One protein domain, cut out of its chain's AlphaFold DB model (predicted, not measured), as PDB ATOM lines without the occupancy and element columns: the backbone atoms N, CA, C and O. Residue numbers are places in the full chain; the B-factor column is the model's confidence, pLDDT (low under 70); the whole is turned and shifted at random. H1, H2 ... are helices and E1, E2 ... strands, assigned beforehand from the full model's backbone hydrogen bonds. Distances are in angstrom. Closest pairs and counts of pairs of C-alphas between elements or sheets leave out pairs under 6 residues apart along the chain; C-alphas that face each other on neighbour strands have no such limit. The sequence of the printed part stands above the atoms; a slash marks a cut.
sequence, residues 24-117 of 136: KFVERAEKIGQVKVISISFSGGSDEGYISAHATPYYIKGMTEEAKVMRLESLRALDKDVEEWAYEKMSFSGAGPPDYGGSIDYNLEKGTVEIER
ATOM      1  N   LYS A  24       7.249  39.369 -53.769       83.50
ATOM      2  CA  LYS A  24       6.634  38.733 -52.590       83.50
ATOM      3  C   LYS A  24       6.757  39.583 -51.318       83.50
ATOM      4  O   LYS A  24       5.859  39.560 -50.481       83.50
ATOM      5  N   PHE A  25       7.849  40.335 -51.169       84.00
ATOM      6  CA  PHE A  25       8.072  41.193 -50.005       84.00
ATOM      7  C   PHE A  25       7.275  42.487 -50.102       84.00
ATOM      8  O   PHE A  25       6.707  42.913 -49.103       84.00
ATOM      9  N   VAL A  26       7.146  43.049 -51.307       80.56
ATOM     10  CA  VAL A  26       6.296  44.218 -51.570       80.56
ATOM     11  C   VAL A  26       4.833  43.894 -51.264       80.56
ATOM     12  O   VAL A  26       4.202  44.581 -50.468       80.56
ATOM     13  N   GLU A  27       4.314  42.785 -51.793       82.25
ATOM     14  CA  GLU A  27       2.928  42.359 -51.551       82.25
ATOM     15  C   GLU A  27       2.657  42.080 -50.065       82.25
ATOM     16  O   GLU A  27       1.565  42.332 -49.551       82.25
ATOM     17  N   ARG A  28       3.648  41.542 -49.345       82.88
ATOM     18  CA  ARG A  28       3.540  41.288 -47.905       82.88
ATOM     19  C   ARG A  28       3.587  42.583 -47.096       82.88
ATOM     20  O   ARG A  28       2.775  42.748 -46.190       82.88
ATOM     21  N   ALA A  29       4.470  43.508 -47.452       82.31
ATOM     22  CA  ALA A  29       4.559  44.844 -46.874       82.31
ATOM     23  C   ALA A  29       3.244  45.632 -47.051       82.31
ATOM     24  O   ALA A  29       2.751  46.250 -46.102       82.31
ATOM     25  N   GLU A  30       2.614  45.531 -48.224       80.31
ATOM     26  CA  GLU A  30       1.292  46.109 -48.500       80.31
ATOM     27  C   GLU A  30       0.189  45.488 -47.630       80.31
ATOM     28  O   GLU A  30      -0.633  46.218 -47.074       80.31
ATOM     29  N   LYS A  31       0.194  44.158 -47.454       82.50
ATOM     30  CA  LYS A  31      -0.781  43.437 -46.611       82.50
ATOM     31  C   LYS A  31      -0.658  43.772 -45.123       82.50
ATOM     32  O   LYS A  31      -1.677  43.880 -44.447       82.50
ATOM     33  N   ILE A  32       0.564  43.932 -44.613       79.69
ATOM     34  CA  ILE A  32       0.826  44.333 -43.217       79.69
ATOM     35  C   ILE A  32       0.394  45.791 -42.979       79.69
ATOM     36  O   ILE A  32      -0.030  46.165 -41.880       79.69
ATOM     37  N   GLY A  33       0.447  46.607 -44.033       70.88
ATOM     38  CA  GLY A  33      -0.128  47.941 -44.100       70.88
ATOM     39  C   GLY A  33       0.887  49.048 -43.827       70.88
ATOM     40  O   GLY A  33       1.461  49.134 -42.741       70.88
ATOM     41  N   GLN A  34       1.028  49.967 -44.784       70.44
ATOM     42  CA  GLN A  34       1.839  51.192 -44.680       70.44
ATOM     43  C   GLN A  34       3.299  50.952 -44.252       70.44
ATOM     44  O   GLN A  34       3.855  51.721 -43.467       70.44
ATOM     45  N   VAL A  35       3.928  49.889 -44.750       76.81
ATOM     46  CA  VAL A  35       5.394  49.799 -44.773       76.81
ATOM     47  C   VAL A  35       5.868  50.620 -45.966       76.81
ATOM     48  O   VAL A  35       5.458  50.365 -47.097       76.81
ATOM     49  N   LYS A  36       6.678  51.643 -45.701       77.19
ATOM     50  CA  LYS A  36       7.124  52.607 -46.720       77.19
ATOM     51  C   LYS A  36       8.549  52.346 -47.177       77.19
ATOM     52  O   LYS A  36       8.871  52.559 -48.340       77.19
ATOM     53  N   VAL A  37       9.386  51.899 -46.247       81.00
ATOM     54  CA  VAL A  37      10.810  51.667 -46.456       81.00
ATOM     55  C   VAL A  37      11.184  50.347 -45.801       81.00
ATOM     56  O   VAL A  37      10.757  50.074 -44.675       81.00
ATOM     57  N   ILE A  38      11.951  49.541 -46.526       83.75
ATOM     58  CA  ILE A  38      12.631  48.359 -46.004       83.75
ATOM     59  C   ILE A  38      14.126  48.633 -46.122       83.75
ATOM     60  O   ILE A  38      14.631  48.785 -47.232       83.75
ATOM     61  N   SER A  39      14.799  48.705 -44.984       84.00
ATOM     62  CA  SER A  39      16.229  48.987 -44.884       84.00
ATOM     63  C   SER A  39      16.993  47.694 -44.655       84.00
ATOM     64  O   SER A  39      16.603  46.901 -43.803       84.00
ATOM     65  N   ILE A  40      18.075  47.473 -45.394       81.69
ATOM     66  CA  ILE A  40      19.000  46.353 -45.207       81.69
ATOM     67  C   ILE A  40      20.338  46.940 -44.788       81.69
ATOM     68  O   ILE A  40      20.967  47.645 -45.568       81.69
ATOM     69  N   SER A  41      20.761  46.679 -43.557       79.44
ATOM     70  CA  SER A  41      22.004  47.212 -42.999       79.44
ATOM     71  C   SER A  41      23.068  46.127 -42.922       79.44
ATOM     72  O   SER A  41      22.792  45.016 -42.462       79.44
ATOM     73  N   PHE A  42      24.284  46.476 -43.338       74.62
ATOM     74  CA  PHE A  42      25.462  45.615 -43.298       74.62
ATOM     75  C   PHE A  42      26.361  46.070 -42.154       74.62
ATOM     76  O   PHE A  42      26.921  47.166 -42.159       74.62
ATOM     77  N   SER A  43      26.500  45.217 -41.153       67.88
ATOM     78  CA  SER A  43      27.349  45.430 -39.980       67.88
ATOM     79  C   SER A  43      28.251  44.213 -39.798       67.88
ATOM     80  O   SER A  43      27.986  43.177 -40.379       67.88
ATOM     81  N   GLY A  44      29.344  44.301 -39.049       59.88
ATOM     82  CA  GLY A  44      30.271  43.170 -38.906       59.88
ATOM     83  C   GLY A  44      31.711  43.509 -38.516       59.88
ATOM     84  O   GLY A  44      32.315  44.417 -39.060       59.88
ATOM     85  N   GLY A  45      32.277  42.799 -37.546       49.97
ATOM     86  CA  GLY A  45      33.669  42.994 -37.127       49.97
ATOM     87  C   GLY A  45      34.668  42.252 -38.016       49.97
ATOM     88  O   GLY A  45      34.275  41.570 -38.955       49.97
ATOM     89  N   SER A  46      35.953  42.346 -37.656       50.06
ATOM     90  CA  SER A  46      37.117  41.827 -38.400       50.06
ATOM     91  C   SER A  46      36.990  40.391 -38.944       50.06
ATOM     92  O   SER A  46      37.672  40.089 -39.918       50.06
ATOM     93  N   ASP A  47      36.108  39.554 -38.376       52.50
ATOM     94  CA  ASP A  47      35.927  38.148 -38.759       52.50
ATOM     95  C   ASP A  47      34.450  37.715 -38.972       52.50
ATOM     96  O   ASP A  47      34.203  36.563 -39.326       52.50
ATOM     97  N   GLU A  48      33.449  38.588 -38.771       55.44
ATOM     98  CA  GLU A  48      32.022  38.209 -38.850       55.44
ATOM     99  C   GLU A  48      31.150  39.302 -39.476       55.44
ATOM    100  O   GLU A  48      31.114  40.428 -38.984       55.44
ATOM    101  N   GLY A  49      30.398  38.949 -40.524       60.34
ATOM    102  CA  GLY A  49      29.437  39.824 -41.193       60.34
ATOM    103  C   GLY A  49      27.978  39.549 -40.805       60.34
ATOM    104  O   GLY A  49      27.493  38.424 -40.911       60.34
ATOM    105  N   TYR A  50      27.258  40.599 -40.423       69.81
ATOM    106  CA  TYR A  50      25.843  40.618 -40.070       69.81
ATOM    107  C   TYR A  50      25.025  41.465 -41.050       69.81
ATOM    108  O   TYR A  50      25.240  42.672 -41.190       69.81
ATOM    109  N   ILE A  51      24.038  40.841 -41.685       77.12
ATOM    110  CA  ILE A  51      22.995  41.537 -42.434       77.12
ATOM    111  C   ILE A  51      21.772  41.615 -41.533       77.12
ATOM    112  O   ILE A  51      21.393  40.625 -40.921       77.12
ATOM    113  N   SER A  52      21.152  42.787 -41.456       79.94
ATOM    114  CA  SER A  52      19.884  42.973 -40.750       79.94
ATOM    115  C   SER A  52      18.897  43.695 -41.651       79.94
ATOM    116  O   SER A  52      19.268  44.641 -42.347       79.94
ATOM    117  N   ALA A  53      17.645  43.251 -41.655       83.50
ATOM    118  CA  ALA A  53      16.571  43.927 -42.369       83.50
ATOM    119  C   ALA A  53      15.595  44.579 -41.386       83.50
ATOM    120  O   ALA A  53      15.287  44.024 -40.334       83.50
ATOM    121  N   HIS A  54      15.102  45.762 -41.736       85.00
ATOM    122  CA  HIS A  54      14.140  46.498 -40.931       85.00
ATOM    123  C   HIS A  54      13.087  47.165 -41.817       85.00
ATOM    124  O   HIS A  54      13.352  48.135 -42.534       85.00
ATOM    125  N   ALA A  55      11.859  46.665 -41.748       83.12
ATOM    126  CA  ALA A  55      10.683  47.268 -42.343       83.12
ATOM    127  C   ALA A  55      10.121  48.330 -41.394       83.12
ATOM    128  O   ALA A  55       9.466  48.020 -40.399       83.12
ATOM    129  N   THR A  56      10.335  49.605 -41.713       75.06
ATOM    130  CA  THR A  56       9.897  50.696 -40.838       75.06
ATOM    131  C   THR A  56       8.370  50.801 -40.837       75.06
ATOM    132  O   THR A  56       7.767  51.124 -41.873       75.06
ATOM    133  N   PRO A  57       7.705  50.571 -39.686       69.69
ATOM    134  CA  PRO A  57       6.268  50.731 -39.610       69.69
ATOM    135  C   PRO A  57       5.900  52.208 -39.668       69.69
ATOM    136  O   PRO A  57       6.402  53.018 -38.891       69.69
ATOM    137  N   TYR A  58       4.930  52.562 -40.507       66.50
ATOM    138  CA  TYR A  58       4.253  53.841 -40.331       66.50
ATOM    139  C   TYR A  58       3.312  53.785 -39.121       66.50
ATOM    140  O   TYR A  58       2.655  52.761 -38.878       66.50
ATOM    141  N   TYR A  59       3.243  54.882 -38.364       67.88
ATOM    142  CA  TYR A  59       2.328  55.023 -37.234       67.88
ATOM    143  C   TYR A  59       0.880  55.050 -37.730       67.88
ATOM    144  O   TYR A  59       0.488  55.929 -38.498       67.88
ATOM    145  N   ILE A  60       0.066  54.104 -37.260       68.25
ATOM    146  CA  ILE A  60      -1.363  54.056 -37.571       68.25
ATOM    147  C   ILE A  60      -2.138  54.466 -36.324       68.25
ATOM    148  O   ILE A  60      -2.196  53.745 -35.328       68.25
ATOM    149  N   LYS A  61      -2.751  55.649 -36.388       76.50
ATOM    150  CA  LYS A  61      -3.624  56.146 -35.326       76.50
ATOM    151  C   LYS A  61      -4.896  55.292 -35.262       76.50
ATOM    152  O   LYS A  61      -5.524  55.049 -36.287       76.50
ATOM    153  N   GLY A  62      -5.294  54.885 -34.058       79.38
ATOM    154  CA  GLY A  62      -6.556  54.170 -33.827       79.38
ATOM    155  C   GLY A  62      -6.493  52.642 -33.947       79.38
ATOM    156  O   GLY A  62      -7.544  52.011 -33.961       79.38
ATOM    157  N   MET A  63      -5.301  52.037 -34.014       80.25
ATOM    158  CA  MET A  63      -5.160  50.584 -33.853       80.25
ATOM    159  C   MET A  63      -5.375  50.156 -32.399       80.25
ATOM    160  O   MET A  63      -4.883  50.817 -31.480       80.25
ATOM    161  N   THR A  64      -6.054  49.023 -32.213       86.44
ATOM    162  CA  THR A  64      -6.131  48.337 -30.916       86.44
ATOM    163  C   THR A  64      -4.768  47.745 -30.545       86.44
ATOM    164  O   THR A  64      -3.917  47.552 -31.418       86.44
ATOM    165  N   GLU A  65      -4.536  47.458 -29.265       84.19
ATOM    166  CA  GLU A  65      -3.265  46.871 -28.817       84.19
ATOM    167  C   GLU A  65      -3.016  45.494 -29.451       84.19
ATOM    168  O   GLU A  65      -1.907  45.206 -29.892       84.19
ATOM    169  N   GLU A  66      -4.055  44.678 -29.625       84.56
ATOM    170  CA  GLU A  66      -3.955  43.358 -30.261       84.56
ATOM    171  C   GLU A  66      -3.550  43.481 -31.736       84.56
ATOM    172  O   GLU A  66      -2.708  42.727 -32.226       84.56
ATOM    173  N   ALA A  67      -4.101  44.472 -32.444       82.81
ATOM    174  CA  ALA A  67      -3.726  44.761 -33.823       82.81
ATOM    175  C   ALA A  67      -2.272  45.246 -33.932       82.81
ATOM    176  O   ALA A  67      -1.587  44.904 -34.897       82.81
ATOM    177  N   LYS A  68      -1.775  46.001 -32.941       82.50
ATOM    178  CA  LYS A  68      -0.365  46.416 -32.884       82.50
ATOM    179  C   LYS A  68       0.561  45.221 -32.687       82.50
ATOM    180  O   LYS A  68       1.571  45.143 -33.382       82.50
ATOM    181  N   VAL A  69       0.214  44.295 -31.792       84.88
ATOM    182  CA  VAL A  69       1.008  43.082 -31.540       84.88
ATOM    183  C   VAL A  69       1.064  42.206 -32.790       84.88
ATOM    184  O   VAL A  69       2.157  41.924 -33.275       84.88
ATOM    185  N   MET A  70      -0.085  41.877 -33.392       84.38
ATOM    186  CA  MET A  70      -0.130  41.068 -34.621       84.38
ATOM    187  C   MET A  70       0.632  41.720 -35.784       84.38
ATOM    188  O   MET A  70       1.312  41.047 -36.565       84.38
ATOM    189  N   ARG A  71       0.544  43.049 -35.907       83.00
ATOM    190  CA  ARG A  71       1.306  43.815 -36.900       83.00
ATOM    191  C   ARG A  71       2.805  43.711 -36.642       83.00
ATOM    192  O   ARG A  71       3.549  43.461 -37.584       83.00
ATOM    193  N   LEU A  72       3.243  43.900 -35.399       83.56
ATOM    194  CA  LEU A  72       4.654  43.824 -35.026       83.56
ATOM    195  C   LEU A  72       5.232  42.431 -35.303       83.56
ATOM    196  O   LEU A  72       6.327  42.325 -35.845       83.56
ATOM    197  N   GLU A  73       4.488  41.372 -34.992       86.12
ATOM    198  CA  GLU A  73       4.882  39.998 -35.324       86.12
ATOM    199  C   GLU A  73       4.998  39.790 -36.836       86.12
ATOM    200  O   GLU A  73       5.971  39.209 -37.316       86.12
ATOM    201  N   SER A  74       4.047  40.324 -37.603       86.00
ATOM    202  CA  SER A  74       4.070  40.228 -39.064       86.00
ATOM    203  C   SER A  74       5.247  40.985 -39.689       86.00
ATOM    204  O   SER A  74       5.813  40.503 -40.670       86.00
ATOM    205  N   LEU A  75       5.621  42.140 -39.122       85.50
ATOM    206  CA  LEU A  75       6.799  42.918 -39.525       85.50
ATOM    207  C   LEU A  75       8.085  42.159 -39.228       85.50
ATOM    208  O   LEU A  75       8.863  41.938 -40.143       85.50
ATOM    209  N   ARG A  76       8.249  41.644 -38.006       86.56
ATOM    210  CA  ARG A  76       9.420  40.832 -37.635       86.56
ATOM    211  C   ARG A  76       9.589  39.609 -38.532       86.56
ATOM    212  O   ARG A  76      10.702  39.228 -38.873       86.56
ATOM    213  N   ALA A  77       8.478  38.987 -38.921       88.12
ATOM    214  CA  ALA A  77       8.507  37.864 -39.845       88.12
ATOM    215  C   ALA A  77       8.851  38.289 -41.286       88.12
ATOM    216  O   ALA A  77       9.426  37.497 -42.023       88.12
ATOM    217  N   LEU A  78       8.496  39.508 -41.708       87.50
ATOM    218  CA  LEU A  78       8.947  40.070 -42.984       87.50
ATOM    219  C   LEU A  78      10.444  40.401 -42.934       87.50
ATOM    220  O   LEU A  78      11.154  40.037 -43.864       87.50
ATOM    221  N   ASP A  79      10.908  41.036 -41.857       88.12
ATOM    222  CA  ASP A  79      12.313  41.390 -41.634       88.12
ATOM    223  C   ASP A  79      13.200  40.153 -41.747       88.12
ATOM    224  O   ASP A  79      14.113  40.118 -42.567       88.12
ATOM    225  N   LYS A  80      12.848  39.083 -41.027       87.81
ATOM    226  CA  LYS A  80      13.580  37.816 -41.076       87.81
ATOM    227  C   LYS A  80      13.676  37.235 -42.492       87.81
ATOM    228  O   LYS A  80      14.745  36.799 -42.906       87.81
ATOM    229  N   ASP A  81      12.576  37.228 -43.242       87.88
ATOM    230  CA  ASP A  81      12.578  36.667 -44.598       87.88
ATOM    231  C   ASP A  81      13.392  37.527 -45.581       87.88
ATOM    232  O   ASP A  81      13.983  37.002 -46.530       87.88
ATOM    233  N   VAL A  82      13.398  38.852 -45.391       86.19
ATOM    234  CA  VAL A  82      14.218  39.778 -46.184       86.19
ATOM    235  C   VAL A  82      15.694  39.605 -45.839       86.19
ATOM    236  O   VAL A  82      16.517  39.594 -46.749       86.19
ATOM    237  N   GLU A  83      16.023  39.431 -44.562       85.62
ATOM    238  CA  GLU A  83      17.378  39.159 -44.084       85.62
ATOM    239  C   GLU A  83      17.923  37.854 -44.674       85.62
ATOM    240  O   GLU A  83      18.996  37.853 -45.271       85.62
ATOM    241  N   GLU A  84      17.156  36.763 -44.616       85.50
ATOM    242  CA  GLU A  84      17.546  35.476 -45.205       85.50
ATOM    243  C   GLU A  84      17.766  35.586 -46.722       85.50
ATOM    244  O   GLU A  84      18.760  35.094 -47.258       85.50
ATOM    245  N   TRP A  85      16.879  36.299 -47.423       85.69
ATOM    246  CA  TRP A  85      17.058  36.580 -48.847       85.69
ATOM    247  C   TRP A  85      18.313  37.413 -49.127       85.69
ATOM    248  O   TRP A  85      19.014  37.153 -50.109       85.69
ATOM    249  N   ALA A  86      18.596  38.409 -48.289       79.69
ATOM    250  CA  ALA A  86      19.774  39.247 -48.425       79.69
ATOM    251  C   ALA A  86      21.051  38.427 -48.204       79.69
ATOM    252  O   ALA A  86      21.951  38.520 -49.028       79.69
ATOM    253  N   TYR A  87      21.090  37.542 -47.206       77.19
ATOM    254  CA  TYR A  87      22.192  36.592 -47.016       77.19
ATOM    255  C   TYR A  87      22.387  35.642 -48.207       77.19
ATOM    256  O   TYR A  87      23.520  35.350 -48.583       77.19
ATOM    257  N   GLU A  88      21.303  35.167 -48.828       78.88
ATOM    258  CA  GLU A  88      21.388  34.268 -49.987       78.88
ATOM    259  C   GLU A  88      21.897  34.988 -51.248       78.88
ATOM    260  O   GLU A  88      22.625  34.408 -52.057       78.88
ATOM    261  N   LYS A  89      21.464  36.236 -51.468       76.19
ATOM    262  CA  LYS A  89      21.699  36.956 -52.732       76.19
ATOM    263  C   LYS A  89      22.832  37.965 -52.691       76.19
ATOM    264  O   LYS A  89      23.386  38.269 -53.745       76.19
ATOM    265  N   MET A  90      23.148  38.501 -51.523       71.38
ATOM    266  CA  MET A  90      24.206  39.477 -51.313       71.38
ATOM    267  C   MET A  90      25.308  38.736 -50.561       71.38
ATOM    268  O   MET A  90      25.193  38.480 -49.368       71.38
ATOM    269  N   SER A  91      26.347  38.307 -51.282       58.94
ATOM    270  CA  SER A  91      27.481  37.574 -50.708       58.94
ATOM    271  C   SER A  91      28.310  38.490 -49.801       58.94
ATOM    272  O   SER A  91      29.372  38.961 -50.188       58.94
ATOM    273  N   PHE A  92      27.818  38.768 -48.597       58.94
ATOM    274  CA  PHE A  92      28.521  39.568 -47.604       58.94
ATOM    275  C   PHE A  92      29.456  38.666 -46.798       58.94
ATOM    276  O   PHE A  92      29.019  37.881 -45.959       58.94
ATOM    277  N   SER A  93      30.754  38.753 -47.079       51.69
ATOM    278  CA  SER A  93      31.795  37.975 -46.395       51.69
ATOM    279  C   SER A  93      32.410  38.702 -45.193       51.69
ATOM    280  O   SER A  93      33.377  38.207 -44.624       51.69
ATOM    281  N   GLY A  94      31.916  39.894 -44.835       47.59
ATOM    282  CA  GLY A  94      32.509  40.761 -43.806       47.59
ATOM    283  C   GLY A  94      33.818  41.455 -44.224       47.59
ATOM    284  O   GLY A  94      34.208  42.431 -43.594       47.59
ATOM    285  N   ALA A  95      34.461  41.013 -45.313       42.97
ATOM    286  CA  ALA A  95      35.761  41.504 -45.794       42.97
ATOM    287  C   ALA A  95      35.741  42.006 -47.255       42.97
ATOM    288  O   ALA A  95      36.773  42.047 -47.925       42.97
ATOM    289  N   GLY A  96      34.572  42.374 -47.777       42.06
ATOM    290  CA  GLY A  96      34.421  42.887 -49.136       42.06
ATOM    291  C   GLY A  96      33.058  43.546 -49.360       42.06
ATOM    292  O   GLY A  96      32.198  43.450 -48.485       42.06
ATOM    293  N   PRO A  97      32.867  44.216 -50.510       45.56
ATOM    294  CA  PRO A  97      31.654  44.971 -50.813       45.56
ATOM    295  C   PRO A  97      30.383  44.106 -50.711       45.56
ATOM    296  O   PRO A  97      30.419  42.949 -51.137       45.56
ATOM    297  N   PRO A  98      29.245  44.648 -50.229       49.62
ATOM    298  CA  PRO A  98      29.027  46.032 -49.787       49.62
ATOM    299  C   PRO A  98      29.806  46.393 -48.513       49.62
ATOM    300  O   PRO A  98      29.989  45.566 -47.634       49.62
ATOM    301  N   ASP A  99      30.295  47.634 -48.457       56.66
ATOM    302  CA  ASP A  99      31.225  48.105 -47.428       56.66
ATOM    303  C   ASP A  99      30.613  48.042 -46.017       56.66
ATOM    304  O   ASP A  99      29.427  48.321 -45.819       56.66
ATOM    305  N   TYR A 100      31.438  47.698 -45.026       57.69
ATOM    306  CA  TYR A 100      31.074  47.717 -43.609       57.69
ATOM    307  C   TYR A 100      30.405  49.043 -43.211       57.69
ATOM    308  O   TYR A 100      30.950  50.114 -43.468       57.69
ATOM    309  N   GLY A 101      29.234  48.971 -42.570       58.28
ATOM    310  CA  GLY A 101      28.459  50.141 -42.148       58.28
ATOM    311  C   GLY A 101      27.517  50.698 -43.220       58.28
ATOM    312  O   GLY A 101      26.787  51.646 -42.944       58.28
ATOM    313  N   GLY A 102      27.506  50.126 -44.428       70.06
ATOM    314  CA  GLY A 102      26.563  50.499 -45.478       70.06
ATOM    315  C   GLY A 102      25.121  50.067 -45.194       70.06
ATOM    316  O   GLY A 102      24.854  49.123 -44.445       70.06
ATOM    317  N   SER A 103      24.179  50.738 -45.852       76.12
ATOM    318  CA  SER A 103      22.756  50.408 -45.817       76.12
ATOM    319  C   SER A 103      22.149  50.457 -47.225       76.12
ATOM    320  O   SER A 103      22.616  51.182 -48.105       76.12
ATOM    321  N   ILE A 104      21.138  49.629 -47.484       78.56
ATOM    322  CA  ILE A 104      20.334  49.660 -48.708       78.56
ATOM    323  C   ILE A 104      18.880  49.872 -48.310       78.56
ATOM    324  O   ILE A 104      18.257  48.993 -47.717       78.56
ATOM    325  N   ASP A 105      18.326  51.004 -48.716       81.69
ATOM    326  CA  ASP A 105      16.960  51.402 -48.420       81.69
ATOM    327  C   ASP A 105      16.071  51.232 -49.652       81.69
ATOM    328  O   ASP A 105      16.191  51.937 -50.656       81.69
ATOM    329  N   TYR A 106      15.123  50.303 -49.565       81.38
ATOM    330  CA  TYR A 106      14.089  50.086 -50.573       81.38
ATOM    331  C   TYR A 106      12.851  50.908 -50.221       81.38
ATOM    332  O   TYR A 106      12.066  50.539 -49.343       81.38
ATOM    333  N   ASN A 107      12.644  52.016 -50.929       80.12
ATOM    334  CA  ASN A 107      11.473  52.867 -50.771       80.12
ATOM    335  C   ASN A 107      10.309  52.343 -51.625       80.12
ATOM    336  O   ASN A 107      10.276  52.519 -52.844       80.12
ATOM    337  N   LEU A 108       9.329  51.720 -50.973       78.25
ATOM    338  CA  LEU A 108       8.157  51.124 -51.616       78.25
ATOM    339  C   LEU A 108       7.149  52.174 -52.109       78.25
ATOM    340  O   LEU A 108       6.413  51.907 -53.054       78.25
ATOM    341  N   GLU A 109       7.117  53.372 -51.511       73.12
ATOM    342  CA  GLU A 109       6.208  54.445 -51.945       73.12
ATOM    343  C   GLU A 109       6.667  55.097 -53.248       73.12
ATOM    344  O   GLU A 109       5.861  55.366 -54.139       73.12
ATOM    345  N   LYS A 110       7.968  55.381 -53.343       70.62
ATOM    346  CA  LYS A 110       8.570  56.028 -54.513       70.62
ATOM    347  C   LYS A 110       9.038  55.020 -55.563       70.62
ATOM    348  O   LYS A 110       9.265  55.410 -56.705       70.62
ATOM    349  N   GLY A 111       9.188  53.749 -55.187       69.50
ATOM    350  CA  GLY A 111       9.796  52.719 -56.028       69.50
ATOM    351  C   GLY A 111      11.291  52.953 -56.259       69.50
ATOM    352  O   GLY A 111      11.807  52.585 -57.310       69.50
ATOM    353  N   THR A 112      11.973  53.609 -55.317       71.31
ATOM    354  CA  THR A 112      13.399  53.953 -55.416       71.31
ATOM    355  C   THR A 112      14.233  53.088 -54.482       71.31
ATOM    356  O   THR A 112      13.747  52.630 -53.450       71.31
ATOM    357  N   VAL A 113      15.493  52.868 -54.848       73.00
ATOM    358  CA  VAL A 113      16.482  52.196 -53.999       73.00
ATOM    359  C   VAL A 113      17.601  53.186 -53.727       73.00
ATOM    360  O   VAL A 113      18.165  53.743 -54.670       73.00
ATOM    361  N   GLU A 114      17.895  53.411 -52.456       72.62
ATOM    362  CA  GLU A 114      18.998  54.251 -51.997       72.62
ATOM    363  C   GLU A 114      20.061  53.341 -51.378       72.62
ATOM    364  O   GLU A 114      19.742  52.377 -50.691       72.62
ATOM    365  N   ILE A 115      21.330  53.583 -51.708       69.50
ATOM    366  CA  ILE A 115      22.455  52.783 -51.221       69.50
ATOM    367  C   ILE A 115      23.397  53.746 -50.517       69.50
ATOM    368  O   ILE A 115      23.978  54.624 -51.159       69.50
ATOM    369  N   GLU A 116      23.563  53.565 -49.218       67.31
ATOM    370  CA  GLU A 116      24.550  54.263 -48.414       67.31
ATOM    371  C   GLU A 116      25.788  53.376 -48.272       67.31
ATOM    372  O   GLU A 116      25.697  52.197 -47.925       67.31
ATOM    373  N   ARG A 117      26.963  53.931 -48.574       57.34
ATOM    374  CA  ARG A 117      28.248  53.236 -48.445       57.34
ATOM    375  C   ARG A 117      29.180  54.059 -47.581       57.34
ATOM    376  O   ARG A 117      29.338  55.257 -47.815       57.34
TER     377      ARG A 117
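This is residues 24 to 117 of the 136 residues of an uncharacterized protein of Euryarchaeota archaeon (UniProt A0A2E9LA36). A twisted antiparallel sheet has two helices on one face, over its E2 and E1 side: the long helix H2 runs slantwise over the edge strand E2, and the short helix H1 packs beside the H2 residues 71 to 82, over E1, while the E3 and E4 side of that face is left nearly bare and the opposite face has no named helix. The sheet is made of a long hairpin, E1 and E2, which runs along much of the longest axis, and a shorter hairpin, E3 and E4, added on the E1 side; residues 90 to 102 loop round at the end where E1 turns into E2. The printed part has 94 residues, with two named helices and four named strands in the order H1 E1 E2 H2 E3 E4, and the sheet order is E2 - E1 - E3 - E4, all antiparallel. The class is mixed, helices and strands, and the arrangement is two layers, helices on one face of a sheet. The whole is only just compact, close to loose, with a radius of gyration of the C-alphas of 14.5 A, and it is elongated, spanning 45 by 26 by 21 A.

In the sheet, E1, residues 35 to 45, and E2, residues 48 to 57, form a hairpin, antiparallel at 162 degrees between their directions. Across this pair, N 50 and O 43 are 2.7 A apart and N 41 and O 52 are 2.8 A apart, within hydrogen-bond range. On the other side of E1 is E3, residues 103 to 107, antiparallel to it at 171 degrees, with N 40 and O 104 within hydrogen-bond range at 2.8 A. E3 and E4, residues 112 to 116, form the second hairpin, antiparallel at 166 degrees, with N 105 and O 114 within hydrogen-bond range at 2.8 A. E2 and E4 are the edge strands and are apart. H2, residues 65 to 89, is on the sheet at a height of 5.2 A; it lies over E2 and only just over E1, on which 3 of its C-alphas fall. It runs slantwise to the strands, at 35 degrees to E2 on the local plane; the closest C-alphas of H2 and E2 are those of Asp 79 and Ala 53, 5.0 A apart. H1, residues 24 to 32, is on the same face at a height of 9.9 A, over E1 and slantwise to the strands, at 53 degrees to E1 on the local plane. H1 and H2 touch, H2 with residues 71 to 82 alone, at a shallow tilt of 10 degrees, opposite ways; their closest C-alphas are those of Ile 32 and Arg 71, 6.4 A apart. In H1 and H2 every O i to N i+4 pair is within hydrogen-bond range.

E1, Val 35 to Gly 45, is 30.1 A from first to last C-alpha, and E2, Glu 48 to Pro 57, is 28.6 A. E3, Ser 103 to Asn 107, and E4, Thr 112 to Glu 116, are five residues each. H2, Glu 65 to Lys 89, is 36.0 A long, from C-alpha 65 at (-3.265, 46.871, -28.817) to C-alpha 89 at (21.699, 36.956, -52.732). H1, Lys 24 to Ile 32, begins with C-alpha 24 at (6.634, 38.733, -52.590). E4 ends with C-alpha 116 at (24.550, 54.263, -48.414).

The two C-alphas farthest apart, those of Gly 62 and Ala 95, are 45.8 A from each other. The printed part has no cut. The link from H2 to E3, residues 90 to 102, is long; the link from E2 to H2 is short, and those from H1 to E1, E1 to E2 and E3 to E4 are tight. The mean pLDDT of the printed part is 74.3; 27 residues are under 70, namely 43 to 50, 57 to 60, 91 to 101, 111 and 115 to 117.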